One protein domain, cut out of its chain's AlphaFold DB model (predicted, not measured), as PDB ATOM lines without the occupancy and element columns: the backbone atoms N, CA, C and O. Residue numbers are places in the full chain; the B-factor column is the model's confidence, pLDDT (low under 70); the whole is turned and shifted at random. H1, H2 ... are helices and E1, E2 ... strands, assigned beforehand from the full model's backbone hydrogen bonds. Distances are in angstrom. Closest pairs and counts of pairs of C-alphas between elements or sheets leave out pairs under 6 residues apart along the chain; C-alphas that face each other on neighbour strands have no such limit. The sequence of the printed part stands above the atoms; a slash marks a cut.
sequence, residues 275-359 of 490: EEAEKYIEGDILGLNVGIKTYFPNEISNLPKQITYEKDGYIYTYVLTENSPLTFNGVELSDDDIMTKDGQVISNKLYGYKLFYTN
ATOM      1  N   GLU A 275      13.676  11.342  85.463       84.81
ATOM      2  CA  GLU A 275      13.456  12.284  84.354       84.81
ATOM      3  C   GLU A 275      12.312  13.281  84.617       84.81
ATOM      4  O   GLU A 275      12.321  14.416  84.134       84.81
ATOM      5  N   GLU A 276      11.287  12.872  85.368       87.88
ATOM      6  CA  GLU A 276      10.209  13.771  85.780       87.88
ATOM      7  C   GLU A 276      10.653  14.679  86.928       87.88
ATOM      8  O   GLU A 276      10.333  15.868  86.909       87.88
ATOM      9  N   ALA A 277      11.401  14.139  87.894       87.50
ATOM     10  CA  ALA A 277      11.911  14.877  89.044       87.50
ATOM     11  C   ALA A 277      12.924  15.964  88.640       87.50
ATOM     12  O   ALA A 277      12.856  17.088  89.144       87.50
ATOM     13  N   GLU A 278      13.811  15.666  87.688       86.19
ATOM     14  CA  GLU A 278      14.866  16.569  87.204       86.19
ATOM     15  C   GLU A 278      14.298  17.916  86.720       86.19
ATOM     16  O   GLU A 278      14.825  18.974  87.055       86.19
ATOM     17  N   LYS A 279      13.126  17.913  86.066       87.25
ATOM     18  CA  LYS A 279      12.436  19.125  85.569       87.25
ATOM     19  C   LYS A 279      12.062  20.126  86.665       87.25
ATOM     20  O   LYS A 279      11.853  21.318  86.381       87.25
ATOM     21  N   TYR A 280      11.907  19.636  87.893       87.38
ATOM     22  CA  TYR A 280      11.560  20.440  89.058       87.38
ATOM     23  C   TYR A 280      12.782  20.840  89.886       87.38
ATOM     24  O   TYR A 280      12.775  21.895  90.515       87.38
ATOM     25  N   ILE A 281      13.813  19.997  89.907       84.81
ATOM     26  CA  ILE A 281      14.957  20.143  90.812       84.81
ATOM     27  C   ILE A 281      16.115  20.872  90.127       84.81
ATOM     28  O   ILE A 281      16.741  21.731  90.749       84.81
ATOM     29  N   GLU A 282      16.392  20.579  88.858       80.06
ATOM     30  CA  GLU A 282      17.546  21.117  88.141       80.06
ATOM     31  C   GLU A 282      17.188  22.369  87.332       80.06
ATOM     32  O   GLU A 282      16.170  22.445  86.635       80.06
ATOM     33  N   GLY A 283      18.021  23.399  87.469       65.25
ATOM     34  CA  GLY A 283      17.965  24.618  86.681       65.25
ATOM     35  C   GLY A 283      18.748  24.425  85.389       65.25
ATOM     36  O   GLY A 283      19.963  24.243  85.423       65.25
ATOM     37  N   ASP A 284      18.055  24.497  84.257       54.53
ATOM     38  CA  ASP A 284      18.663  24.448  82.930       54.53
ATOM     39  C   ASP A 284      18.583  25.832  82.271       54.53
ATOM     40  O   ASP A 284      17.504  26.424  82.156       54.53
ATOM     41  N   ILE A 285      19.734  26.352  81.846       47.41
ATOM     42  CA  ILE A 285      19.822  27.507  80.954       47.41
ATOM     43  C   ILE A 285      20.583  27.061  79.707       47.41
ATOM     44  O   ILE A 285      21.789  26.835  79.752       47.41
ATOM     45  N   LEU A 286      19.886  27.014  78.566       37.62
ATOM     46  CA  LEU A 286      20.472  26.721  77.250       37.62
ATOM     47  C   LEU A 286      21.200  25.360  77.160       37.62
ATOM     48  O   LEU A 286      22.178  25.239  76.423       37.62
ATOM     49  N   GLY A 287      20.718  24.333  77.865       41.62
ATOM     50  CA  GLY A 287      21.299  22.987  77.853       41.62
ATOM     51  C   GLY A 287      22.508  22.832  78.780       41.62
ATOM     52  O   GLY A 287      23.287  21.892  78.624       41.62
ATOM     53  N   LEU A 288      22.693  23.766  79.715       33.72
ATOM     54  CA  LEU A 288      23.712  23.728  80.755       33.72
ATOM     55  C   LEU A 288      23.004  23.678  82.110       33.72
ATOM     56  O   LEU A 288      22.263  24.598  82.463       33.72
ATOM     57  N   ASN A 289      23.271  22.620  82.882       48.78
ATOM     58  CA  ASN A 289      22.865  22.551  84.283       48.78
ATOM     59  C   ASN A 289      23.602  23.664  85.049       48.78
ATOM     60  O   ASN A 289      24.829  23.650  85.174       48.78
ATOM     61  N   VAL A 290      22.844  24.661  85.508       48.81
ATOM     62  CA  VAL A 290      23.345  25.856  86.207       48.81
ATOM     63  C   VAL A 290      23.073  25.811  87.716       48.81
ATOM     64  O   VAL A 290      23.214  26.824  88.399       48.81
ATOM     65  N   GLY A 291      22.713  24.643  88.257       62.56
ATOM     66  CA  GLY A 291      22.444  24.434  89.682       62.56
ATOM     67  C   GLY A 291      20.983  24.102  89.993       62.56
ATOM     68  O   GLY A 291      20.239  23.634  89.138       62.56
ATOM     69  N   ILE A 292      20.571  24.307  91.249       70.31
ATOM     70  CA  ILE A 292      19.218  23.975  91.728       70.31
ATOM     71  C   ILE A 292      18.217  25.015  91.215       70.31
ATOM     72  O   ILE A 292      18.437  26.220  91.346       70.31
ATOM     73  N   LYS A 293      17.092  24.552  90.668       82.31
ATOM     74  CA  LYS A 293      16.007  25.405  90.184       82.31
ATOM     75  C   LYS A 293      15.339  26.160  91.331       82.31
ATOM     76  O   LYS A 293      15.001  25.582  92.367       82.31
ATOM     77  N   THR A 294      15.108  27.452  91.122       82.19
ATOM     78  CA  THR A 294      14.414  28.326  92.073       82.19
ATOM     79  C   THR A 294      13.074  28.796  91.526       82.19
ATOM     80  O   THR A 294      12.938  29.010  90.324       82.19
ATOM     81  N   TYR A 295      12.116  29.006  92.423       82.50
ATOM     82  CA  TYR A 295      10.742  29.397  92.130       82.50
ATOM     83  C   TYR A 295      10.337  30.634  92.925       82.50
ATOM     84  O   TYR A 295      10.703  30.775  94.095       82.50
ATOM     85  N   PHE A 296       9.526  31.490  92.314       80.12
ATOM     86  CA  PHE A 296       8.904  32.630  92.976       80.12
ATOM     87  C   PHE A 296       7.647  32.218  93.766       80.12
ATOM     88  O   PHE A 296       7.027  31.188  93.472       80.12
ATOM     89  N   PRO A 297       7.202  33.020  94.754       80.69
ATOM     90  CA  PRO A 297       6.054  32.674  95.602       80.69
ATOM     91  C   PRO A 297       4.738  32.457  94.833       80.69
ATOM     92  O   PRO A 297       3.860  31.722  95.281       80.69
ATOM     93  N   ASN A 298       4.578  33.077  93.663       79.19
ATOM     94  CA  ASN A 298       3.411  32.894  92.797       79.19
ATOM     95  C   ASN A 298       3.436  31.570  92.007       79.19
ATOM     96  O   ASN A 298       2.380  31.102  91.583       79.19
ATOM     97  N   GLU A 299       4.602  30.942  91.840       80.50
ATOM     98  CA  GLU A 299       4.775  29.702  91.072       80.50
ATOM     99  C   GLU A 299       4.558  28.446  91.929       80.50
ATOM    100  O   GLU A 299       4.102  27.420  91.427       80.50
ATOM    101  N   ILE A 300       4.815  28.522  93.240       84.06
ATOM    102  CA  ILE A 300       4.830  27.357  94.146       84.06
ATOM    103  C   ILE A 300       3.459  26.757  94.483       84.06
ATOM    104  O   ILE A 300       3.385  25.695  95.113       84.06
ATOM    105  N   SER A 301       2.370  27.437  94.127       83.00
ATOM    106  CA  SER A 301       0.999  26.993  94.413       83.00
ATOM    107  C   SER A 301       0.643  25.706  93.664       83.00
ATOM    108  O   SER A 301      -0.009  24.836  94.237       83.00
ATOM    109  N   ASN A 302       1.151  25.555  92.438       83.25
ATOM    110  CA  ASN A 302       0.884  24.415  91.557       83.25
ATOM    111  C   ASN A 302       2.021  23.379  91.534       83.25
ATOM    112  O   ASN A 302       1.978  22.436  90.745       83.25
ATOM    113  N   LEU A 303       3.054  23.556  92.363       88.50
ATOM    114  CA  LEU A 303       4.197  22.647  92.418       88.50
ATOM    115  C   LEU A 303       3.976  21.515  93.432       88.50
ATOM    116  O   LEU A 303       3.396  21.762  94.500       88.50
ATOM    117  N   PRO A 304       4.489  20.301  93.150       88.56
ATOM    118  CA  PRO A 304       4.579  19.233  94.140       88.56
ATOM    119  C   PRO A 304       5.219  19.726  95.444       88.56
ATOM    120  O   PRO A 304       6.232  20.414  95.451       88.56
ATOM    121  N   LYS A 305       4.644  19.386  96.599       89.38
ATOM    122  CA  LYS A 305       5.276  19.751  97.883       89.38
ATOM    123  C   LYS A 305       6.449  18.836  98.225       89.38
ATOM    124  O   LYS A 305       7.370  19.253  98.925       89.38
ATOM    125  N   GLN A 306       6.424  17.619  97.694       88.94
ATOM    126  CA  GLN A 306       7.433  16.590  97.883       88.94
ATOM    127  C   GLN A 306       7.607  15.800  96.585       88.94
ATOM    128  O   GLN A 306       6.624  15.497  95.910       88.94
ATOM    129  N   ILE A 307       8.853  15.462  96.268       88.38
ATOM    130  CA  ILE A 307       9.243  14.651  95.112       88.38
ATOM    131  C   ILE A 307      10.155  13.540  95.622       88.38
ATOM    132  O   ILE A 307      11.144  13.824  96.293       88.38
ATOM    133  N   THR A 308       9.833  12.287  95.315       88.12
ATOM    134  CA  THR A 308      10.649  11.119  95.660       88.12
ATOM    135  C   THR A 308      10.923  10.293  94.414       88.12
ATOM    136  O   THR A 308       9.982   9.940  93.710       88.12
ATOM    137  N   TYR A 309      12.185   9.968  94.144       87.44
ATOM    138  CA  TYR A 309      12.583   9.139  93.001       87.44
ATOM    139  C   TYR A 309      13.712   8.175  93.381       87.44
ATOM    140  O   TYR A 309      14.386   8.361  94.397       87.44
ATOM    141  N   GLU A 310      13.917   7.148  92.558       84.94
ATOM    142  CA  GLU A 310      15.047   6.220  92.646       84.94
ATOM    143  C   GLU A 310      16.046   6.508  91.519       84.94
ATOM    144  O   GLU A 310      15.651   6.766  90.380       84.94
ATOM    145  N   LYS A 311      17.337   6.526  91.855       83.06
ATOM    146  CA  LYS A 311      18.451   6.662  90.914       83.06
ATOM    147  C   LYS A 311      19.643   5.869  91.444       83.06
ATOM    148  O   LYS A 311      20.028   6.035  92.600       83.06
ATOM    149  N   ASP A 312      20.228   5.033  90.591       80.81
ATOM    150  CA  ASP A 312      21.410   4.215  90.897       80.81
ATOM    151  C   ASP A 312      21.241   3.302  92.132       80.81
ATOM    152  O   ASP A 312      22.196   3.026  92.855       80.81
ATOM    153  N   GLY A 313      20.021   2.815  92.389       72.62
ATOM    154  CA  GLY A 313      19.696   1.987  93.553       72.62
ATOM    155  C   GLY A 313      19.459   2.776  94.844       72.62
ATOM    156  O   GLY A 313      19.234   2.173  95.899       72.62
ATOM    157  N   TYR A 314      19.483   4.108  94.778       74.56
ATOM    158  CA  TYR A 314      19.276   5.002  95.913       74.56
ATOM    159  C   TYR A 314      18.004   5.827  95.756       74.56
ATOM    160  O   TYR A 314      17.620   6.237  94.665       74.56
ATOM    161  N   ILE A 315      17.340   6.075  96.877       78.19
ATOM    162  CA  ILE A 315      16.093   6.822  96.975       78.19
ATOM    163  C   ILE A 315      16.424   8.234  97.413       78.19
ATOM    164  O   ILE A 315      17.087   8.416  98.430       78.19
ATOM    165  N   TYR A 316      15.887   9.216  96.702       83.12
ATOM    166  CA  TYR A 316      16.039  10.627  97.014       83.12
ATOM    167  C   TYR A 316      14.668  11.247  97.228       83.12
ATOM    168  O   TYR A 316      13.802  11.148  96.364       83.12
ATOM    169  N   THR A 317      14.486  11.922  98.357       84.44
ATOM    170  CA  THR A 317      13.287  12.699  98.668       84.44
ATOM    171  C   THR A 317      13.658  14.166  98.782       84.44
ATOM    172  O   THR A 317      14.468  14.545  99.629       84.44
ATOM    173  N   TYR A 318      13.018  14.998  97.972       86.19
ATOM    174  CA  TYR A 318      13.143  16.445  97.980       86.19
ATOM    175  C   TYR A 318      11.850  17.103  98.454       86.19
ATOM    176  O   TYR A 318      10.753  16.663  98.104       86.19
ATOM    177  N   VAL A 319      11.979  18.186  99.216       87.44
ATOM    178  CA  VAL A 319      10.847  18.964  99.736       87.44
ATOM    179  C   VAL A 319      10.962  20.408  99.267       87.44
ATOM    180  O   VAL A 319      12.030  21.025  99.358       87.44
ATOM    181  N   LEU A 320       9.853  20.955  98.768       89.00
ATOM    182  CA  LEU A 320       9.771  22.352  98.356       89.00
ATOM    183  C   LEU A 320       9.874  23.252  99.592       89.00
ATOM    184  O   LEU A 320       8.979  23.270 100.435       89.00
ATOM    185  N   THR A 321      10.974  23.991  99.695       86.56
ATOM    186  CA  THR A 321      11.341  24.756 100.891       86.56
ATOM    187  C   THR A 321      11.757  26.173 100.506       86.56
ATOM    188  O   THR A 321      12.279  26.398  99.415       86.56
ATOM    189  N   GLU A 322      11.553  27.134 101.406       85.69
ATOM    190  CA  GLU A 322      12.100  28.488 101.266       85.69
ATOM    191  C   GLU A 322      13.642  28.435 101.314       85.69
ATOM    192  O   GLU A 322      14.251  27.717 102.125       85.69
ATOM    193  N   ASN A 323      14.292  29.131 100.386       71.75
ATOM    194  CA  ASN A 323      15.742  29.265 100.331       71.75
ATOM    195  C   ASN A 323      16.217  30.311 101.343       71.75
ATOM    196  O   ASN A 323      15.467  31.196 101.735       71.75
ATOM    197  N   SER A 324      17.469  30.175 101.789       63.03
ATOM    198  CA  SER A 324      18.092  31.171 102.667       63.03
ATOM    199  C   SER A 324      18.167  32.535 101.966       63.03
ATOM    200  O   SER A 324      18.194  32.557 100.728       63.03
ATOM    201  N   PRO A 325      18.238  33.646 102.722       59.94
ATOM    202  CA  PRO A 325      18.317  34.980 102.144       59.94
ATOM    203  C   PRO A 325      19.492  35.073 101.171       59.94
ATOM    204  O   PRO A 325      20.575  34.524 101.406       59.94
ATOM    205  N   LEU A 326      19.280  35.755 100.046       57.56
ATOM    206  CA  LEU A 326      20.339  35.985  99.071       57.56
ATOM    207  C   LEU A 326      21.466  36.785  99.737       57.56
ATOM    208  O   LEU A 326      21.231  37.836 100.330       57.56
ATOM    209  N   THR A 327      22.702  36.305  99.611       51.06
ATOM    210  CA  THR A 327      23.884  37.056 100.045       51.06
ATOM    211  C   THR A 327      24.582  37.649  98.827       51.06
ATOM    212  O   THR A 327      24.857  36.954  97.850       51.06
ATOM    213  N   PHE A 328      24.879  38.947  98.869       42.75
ATOM    214  CA  PHE A 328      25.680  39.622  97.849       42.75
ATOM    215  C   PHE A 328      26.968  40.128  98.497       42.75
ATOM    216  O   PHE A 328      26.930  40.946  99.413       42.75
ATOM    217  N   ASN A 329      28.121  39.610  98.059       44.75
ATOM    218  CA  ASN A 329      29.434  39.907  98.655       44.75
ATOM    219  C   ASN A 329      29.499  39.691 100.183       44.75
ATOM    220  O   ASN A 329      30.151  40.451 100.896       44.75
ATOM    221  N   GLY A 330      28.821  38.658 100.694       50.44
ATOM    222  CA  GLY A 330      28.806  38.338 102.126       50.44
ATOM    223  C   GLY A 330      27.880  39.218 102.972       50.44
ATOM    224  O   GLY A 330      27.879  39.079 104.191       50.44
ATOM    225  N   VAL A 331      27.088  40.094 102.347       50.56
ATOM    226  CA  VAL A 331      26.018  40.850 103.006       50.56
ATOM    227  C   VAL A 331      24.686  40.170 102.712       50.56
ATOM    228  O   VAL A 331      24.340  39.958 101.551       50.56
ATOM    229  N   GLU A 332      23.962  39.809 103.767       56.16
ATOM    230  CA  GLU A 332      22.612  39.252 103.702       56.16
ATOM    231  C   GLU A 332      21.643  40.348 103.227       56.16
ATOM    232  O   GLU A 332      21.578  41.430 103.818       56.16
ATOM    233  N   LEU A 333      20.964  40.122 102.100       57.34
ATOM    234  CA  LEU A 333      19.929  41.031 101.606       57.34
ATOM    235  C   LEU A 333      18.695  40.913 102.512       57.34
ATOM    236  O   LEU A 333      18.393  39.825 102.990       57.34
ATOM    237  N   SER A 334      17.990  42.022 102.769       58.91
ATOM    238  CA  SER A 334      16.822  41.998 103.660       58.91
ATOM    239  C   SER A 334      15.700  41.124 103.096       58.91
ATOM    240  O   SER A 334      15.384  41.223 101.908       58.91
ATOM    241  N   ASP A 335      15.037  40.376 103.978       59.03
ATOM    242  CA  ASP A 335      13.857  39.545 103.677       59.03
ATOM    243  C   ASP A 335      12.607  40.350 103.270       59.03
ATOM    244  O   ASP A 335      11.568  39.768 102.949       59.03
ATOM    245  N   ASP A 336      12.694  41.681 103.284       61.28
ATOM    246  CA  ASP A 336      11.610  42.572 102.890       61.28
ATOM    247  C   ASP A 336      11.368  42.529 101.374       61.28
ATOM    248  O   ASP A 336      12.301  42.526 100.561       61.28
ATOM    249  N   ASP A 337      10.091  42.535 100.985       62.38
ATOM    250  CA  ASP A 337       9.700  42.645  99.584       62.38
ATOM    251  C   ASP A 337      10.175  43.991  98.995       62.38
ATOM    252  O   ASP A 337       9.999  45.063  99.585       62.38
ATOM    253  N   ILE A 338      10.747  43.961  97.791       62.19
ATOM    254  CA  ILE A 338      11.195  45.163  97.086       62.19
ATOM    255  C   ILE A 338       9.979  45.849  96.466       62.19
ATOM    256  O   ILE A 338       9.375  45.352  95.518       62.19
ATOM    257  N   MET A 339       9.651  47.038  96.962       57.44
ATOM    258  CA  MET A 339       8.682  47.927  96.325       57.44
ATOM    259  C   MET A 339       9.348  48.686  95.172       57.44
ATOM    260  O   MET A 339      10.275  49.473  95.373       57.44
ATOM    261  N   THR A 340       8.868  48.471  93.951       62.59
ATOM    262  CA  THR A 340       9.253  49.282  92.785       62.59
ATOM    263  C   THR A 340       8.704  50.712  92.907       62.59
ATOM    264  O   THR A 340       7.789  50.985  93.689       62.59
ATOM    265  N   LYS A 341       9.252  51.662  92.131       61.75
ATOM    266  CA  LYS A 341       8.832  53.085  92.160       61.75
ATOM    267  C   LYS A 341       7.360  53.294  91.776       61.75
ATOM    268  O   LYS A 341       6.782  54.330  92.081       61.75
ATOM    269  N   ASP A 342       6.791  52.310  91.107       72.31
ATOM    270  CA  ASP A 342       5.430  52.183  90.609       72.31
ATOM    271  C   ASP A 342       4.508  51.413  91.576       72.31
ATOM    272  O   ASP A 342       3.325  51.234  91.294       72.31
ATOM    273  N   GLY A 343       5.010  51.024  92.756       63.53
ATOM    274  CA  GLY A 343       4.234  50.382  93.822       63.53
ATOM    275  C   GLY A 343       4.042  48.874  93.644       63.53
ATOM    276  O   GLY A 343       3.264  48.265  94.376       63.53
ATOM    277  N   GLN A 344       4.734  48.256  92.685       61.31
ATOM    278  CA  GLN A 344       4.721  46.810  92.481       61.31
ATOM    279  C   GLN A 344       5.633  46.131  93.509       61.31
ATOM    280  O   GLN A 344       6.809  46.483  93.616       61.31
ATOM    281  N   VAL A 345       5.083  45.164  94.246       54.97
ATOM    282  CA  VAL A 345       5.793  44.346  95.239       54.97
ATOM    283  C   VAL A 345       6.526  43.213  94.517       54.97
ATOM    284  O   VAL A 345       5.885  42.372  93.885       54.97
ATOM    285  N   ILE A 346       7.853  43.174  94.612       58.12
ATOM    286  CA  ILE A 346       8.692  42.064  94.148       58.12
ATOM    287  C   ILE A 346       9.192  41.326  95.386       58.12
ATOM    288  O   ILE A 346      10.027  41.845  96.124       58.12
ATOM    289  N   SER A 347       8.678  40.119  95.628       60.56
ATOM    290  CA  SER A 347       9.139  39.326  96.764       60.56
ATOM    291  C   SER A 347      10.530  38.753  96.514       60.56
ATOM    292  O   SER A 347      10.769  38.134  95.477       60.56
ATOM    293  N   ASN A 348      11.429  38.934  97.483       62.84
ATOM    294  CA  ASN A 348      12.784  38.374  97.458       62.84
ATOM    295  C   ASN A 348      12.837  36.910  97.927       62.84
ATOM    296  O   ASN A 348      13.897  36.283  97.878       62.84
ATOM    297  N   LYS A 349      11.705  36.352  98.375       70.75
ATOM    298  CA  LYS A 349      11.599  34.962  98.825       70.75
ATOM    299  C   LYS A 349      11.655  34.021  97.631       70.75
ATOM    300  O   LYS A 349      10.747  33.995  96.801       70.75
ATOM    301  N   LEU A 350      12.710  33.216  97.567       77.06
ATOM    302  CA  LEU A 350      12.861  32.157  96.576       77.06
ATOM    303  C   LEU A 350      12.612  30.800  97.224       77.06
ATOM    304  O   LEU A 350      13.037  30.547  98.347       77.06
ATOM    305  N   TYR A 351      11.967  29.907  96.489       84.88
ATOM    306  CA  TYR A 351      11.730  28.528  96.898       84.88
ATOM    307  C   TYR A 351      12.535  27.580  96.022       84.88
ATOM    308  O   TYR A 351      12.794  27.865  94.857       84.88
ATOM    309  N   GLY A 352      12.921  26.438  96.564       86.00
ATOM    310  CA  GLY A 352      13.609  25.391  95.823       86.00
ATOM    311  C   GLY A 352      13.354  24.033  96.451       86.00
ATOM    312  O   GLY A 352      12.963  23.928  97.616       86.00
ATOM    313  N   TYR A 353      13.570  22.981  95.675       85.50
ATOM    314  CA  TYR A 353      13.520  21.622  96.195       85.50
ATOM    315  C   TYR A 353      14.832  21.308  96.908       85.50
ATOM    316  O   TYR A 353      15.890  21.247  96.286       85.50
ATOM    317  N   LYS A 354      14.763  21.113  98.228       83.06
ATOM    318  CA  LYS A 354      15.913  20.741  99.058       83.06
ATOM    319  C   LYS A 354      15.870  19.253  99.368       83.06
ATOM    320  O   LYS A 354      14.802  18.722  99.674       83.06
ATOM    321  N   LEU A 355      17.026  18.598  99.304       82.38
ATOM    322  CA  LEU A 355      17.156  17.189  99.662       82.38
ATOM    323  C   LEU A 355      16.802  17.011 101.145       82.38
ATOM    324  O   LEU A 355      17.470  17.558 102.021       82.38
ATOM    325  N   PHE A 356      15.739  16.260 101.406       80.06
ATOM    326  CA  PHE A 356      15.222  15.968 102.741       80.06
ATOM    327  C   PHE A 356      15.709  14.608 103.248       80.06
ATOM    328  O   PHE A 356      16.104  14.480 104.405       80.06
ATOM    329  N   TYR A 357      15.718  13.599 102.377       78.62
ATOM    330  CA  TYR A 357      16.167  12.251 102.709       78.62
ATOM    331  C   TYR A 357      16.873  11.611 101.517       78.62
ATOM    332  O   TYR A 357      16.439  11.757 100.377       78.62
ATOM    333  N   THR A 358      17.948  10.879 101.797       78.50
ATOM    334  CA  THR A 358      18.508   9.897 100.873       78.50
ATOM    335  C   THR A 358      19.092   8.726 101.651       78.50
ATOM    336  O   THR A 358      19.597   8.909 102.763       78.50
ATOM    337  N   ASN A 359      19.003   7.527 101.081       68.31
ATOM    338  CA  ASN A 359      19.748   6.357 101.553       68.31
ATOM    339  C   ASN A 359      21.074   6.164 100.793       68.31
ATOM    340  O   ASN A 359      21.765   5.171 101.029       68.31
TER     341      ASN A 359
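This is residues 275 to 359 of the 490 residues of an uncharacterized protein of Clostridium kluyveri (UniProt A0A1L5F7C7). A long, strongly twisted sheet of three strands, E3, E4 and E5, has the short helix H1 over one face; the small hairpin of E1 and E2 follows H1, and a long looped arm, residues 323 to 350, reaches away from the sheet between E4 and E5. Gly 313, in the turn between E3 and E4, and Asp 342, in the arm, lie at the two ends of the length. The printed part has 85 residues, with one named helix and five named strands in the order H1 E1 E2 E3 E4 E5; the sheet order is E3 - E4 - E5, all antiparallel. The class is mostly strand, though under half of the residues, 39, are in named elements. The whole is loose, with a radius of gyration of the C-alphas of 15.3 A, and elongated, spanning 51 by 31 by 27 A.

Find C-alpha 275 at (13.456, 12.284, 84.354); from there H1 runs through residues 275 to 281, 10.3 A. Next come E1, residues 282 to 285, 9.9 A, and E2, residues 288 to 292, 11.9 A. Look for E3 at residues 306 to 311, 16.4 A, and for E4, the longest strand, at residues 314 to 322, 25.1 A, beginning at (19.276, 5.002, 95.913). E5, residues 351 to 358, 20.2 A, ends at C-alpha 358, (18.508, 9.897, 100.873).

Begin with the meander E3 E4 E5, each strand the antiparallel neighbour of the one before. In the hairpin E3 and E4, find N 309 and O 316 within hydrogen-bond range at 3.0 A; in the hairpin E4 and E5, N 319 and O 354 at 2.9 A. H1 is on this sheet at a height of 9.0 A, only just over E4, with 5 of its C-alphas falling on E4 and 2 on E3. It runs only just along the strands, at 28 degrees to E4 on the local plane. Its closest C-alphas to E5 are Ile 281 and Tyr 353, 5.8 A apart. In H1, 1 of 3 O i to N i+4 pairs and 2 of 4 O i to N i+3 pairs are within hydrogen-bond range. In the hairpin E1 and E2, N 283 and O 291 are 2.8 A apart. E1 is apart from E3, E4 and E5. The closest C-alphas of E2 and E5 are Ile 292 and Gly 352, 7.1 A apart.

The two C-alphas farthest apart, Gly 313 and Asp 342, are 52.3 A apart. The printed part has no cut. The links E2 to E3, 13 residues, and E4 to E5, 28 residues, are long; residues 294 to 295 pair with residues 351 to 352 of E5, antiparallel. Mean pLDDT of the printed part is 71.9; look for values under 70 at residues 283 to 291, 324 to 341, 343 to 348 and 359.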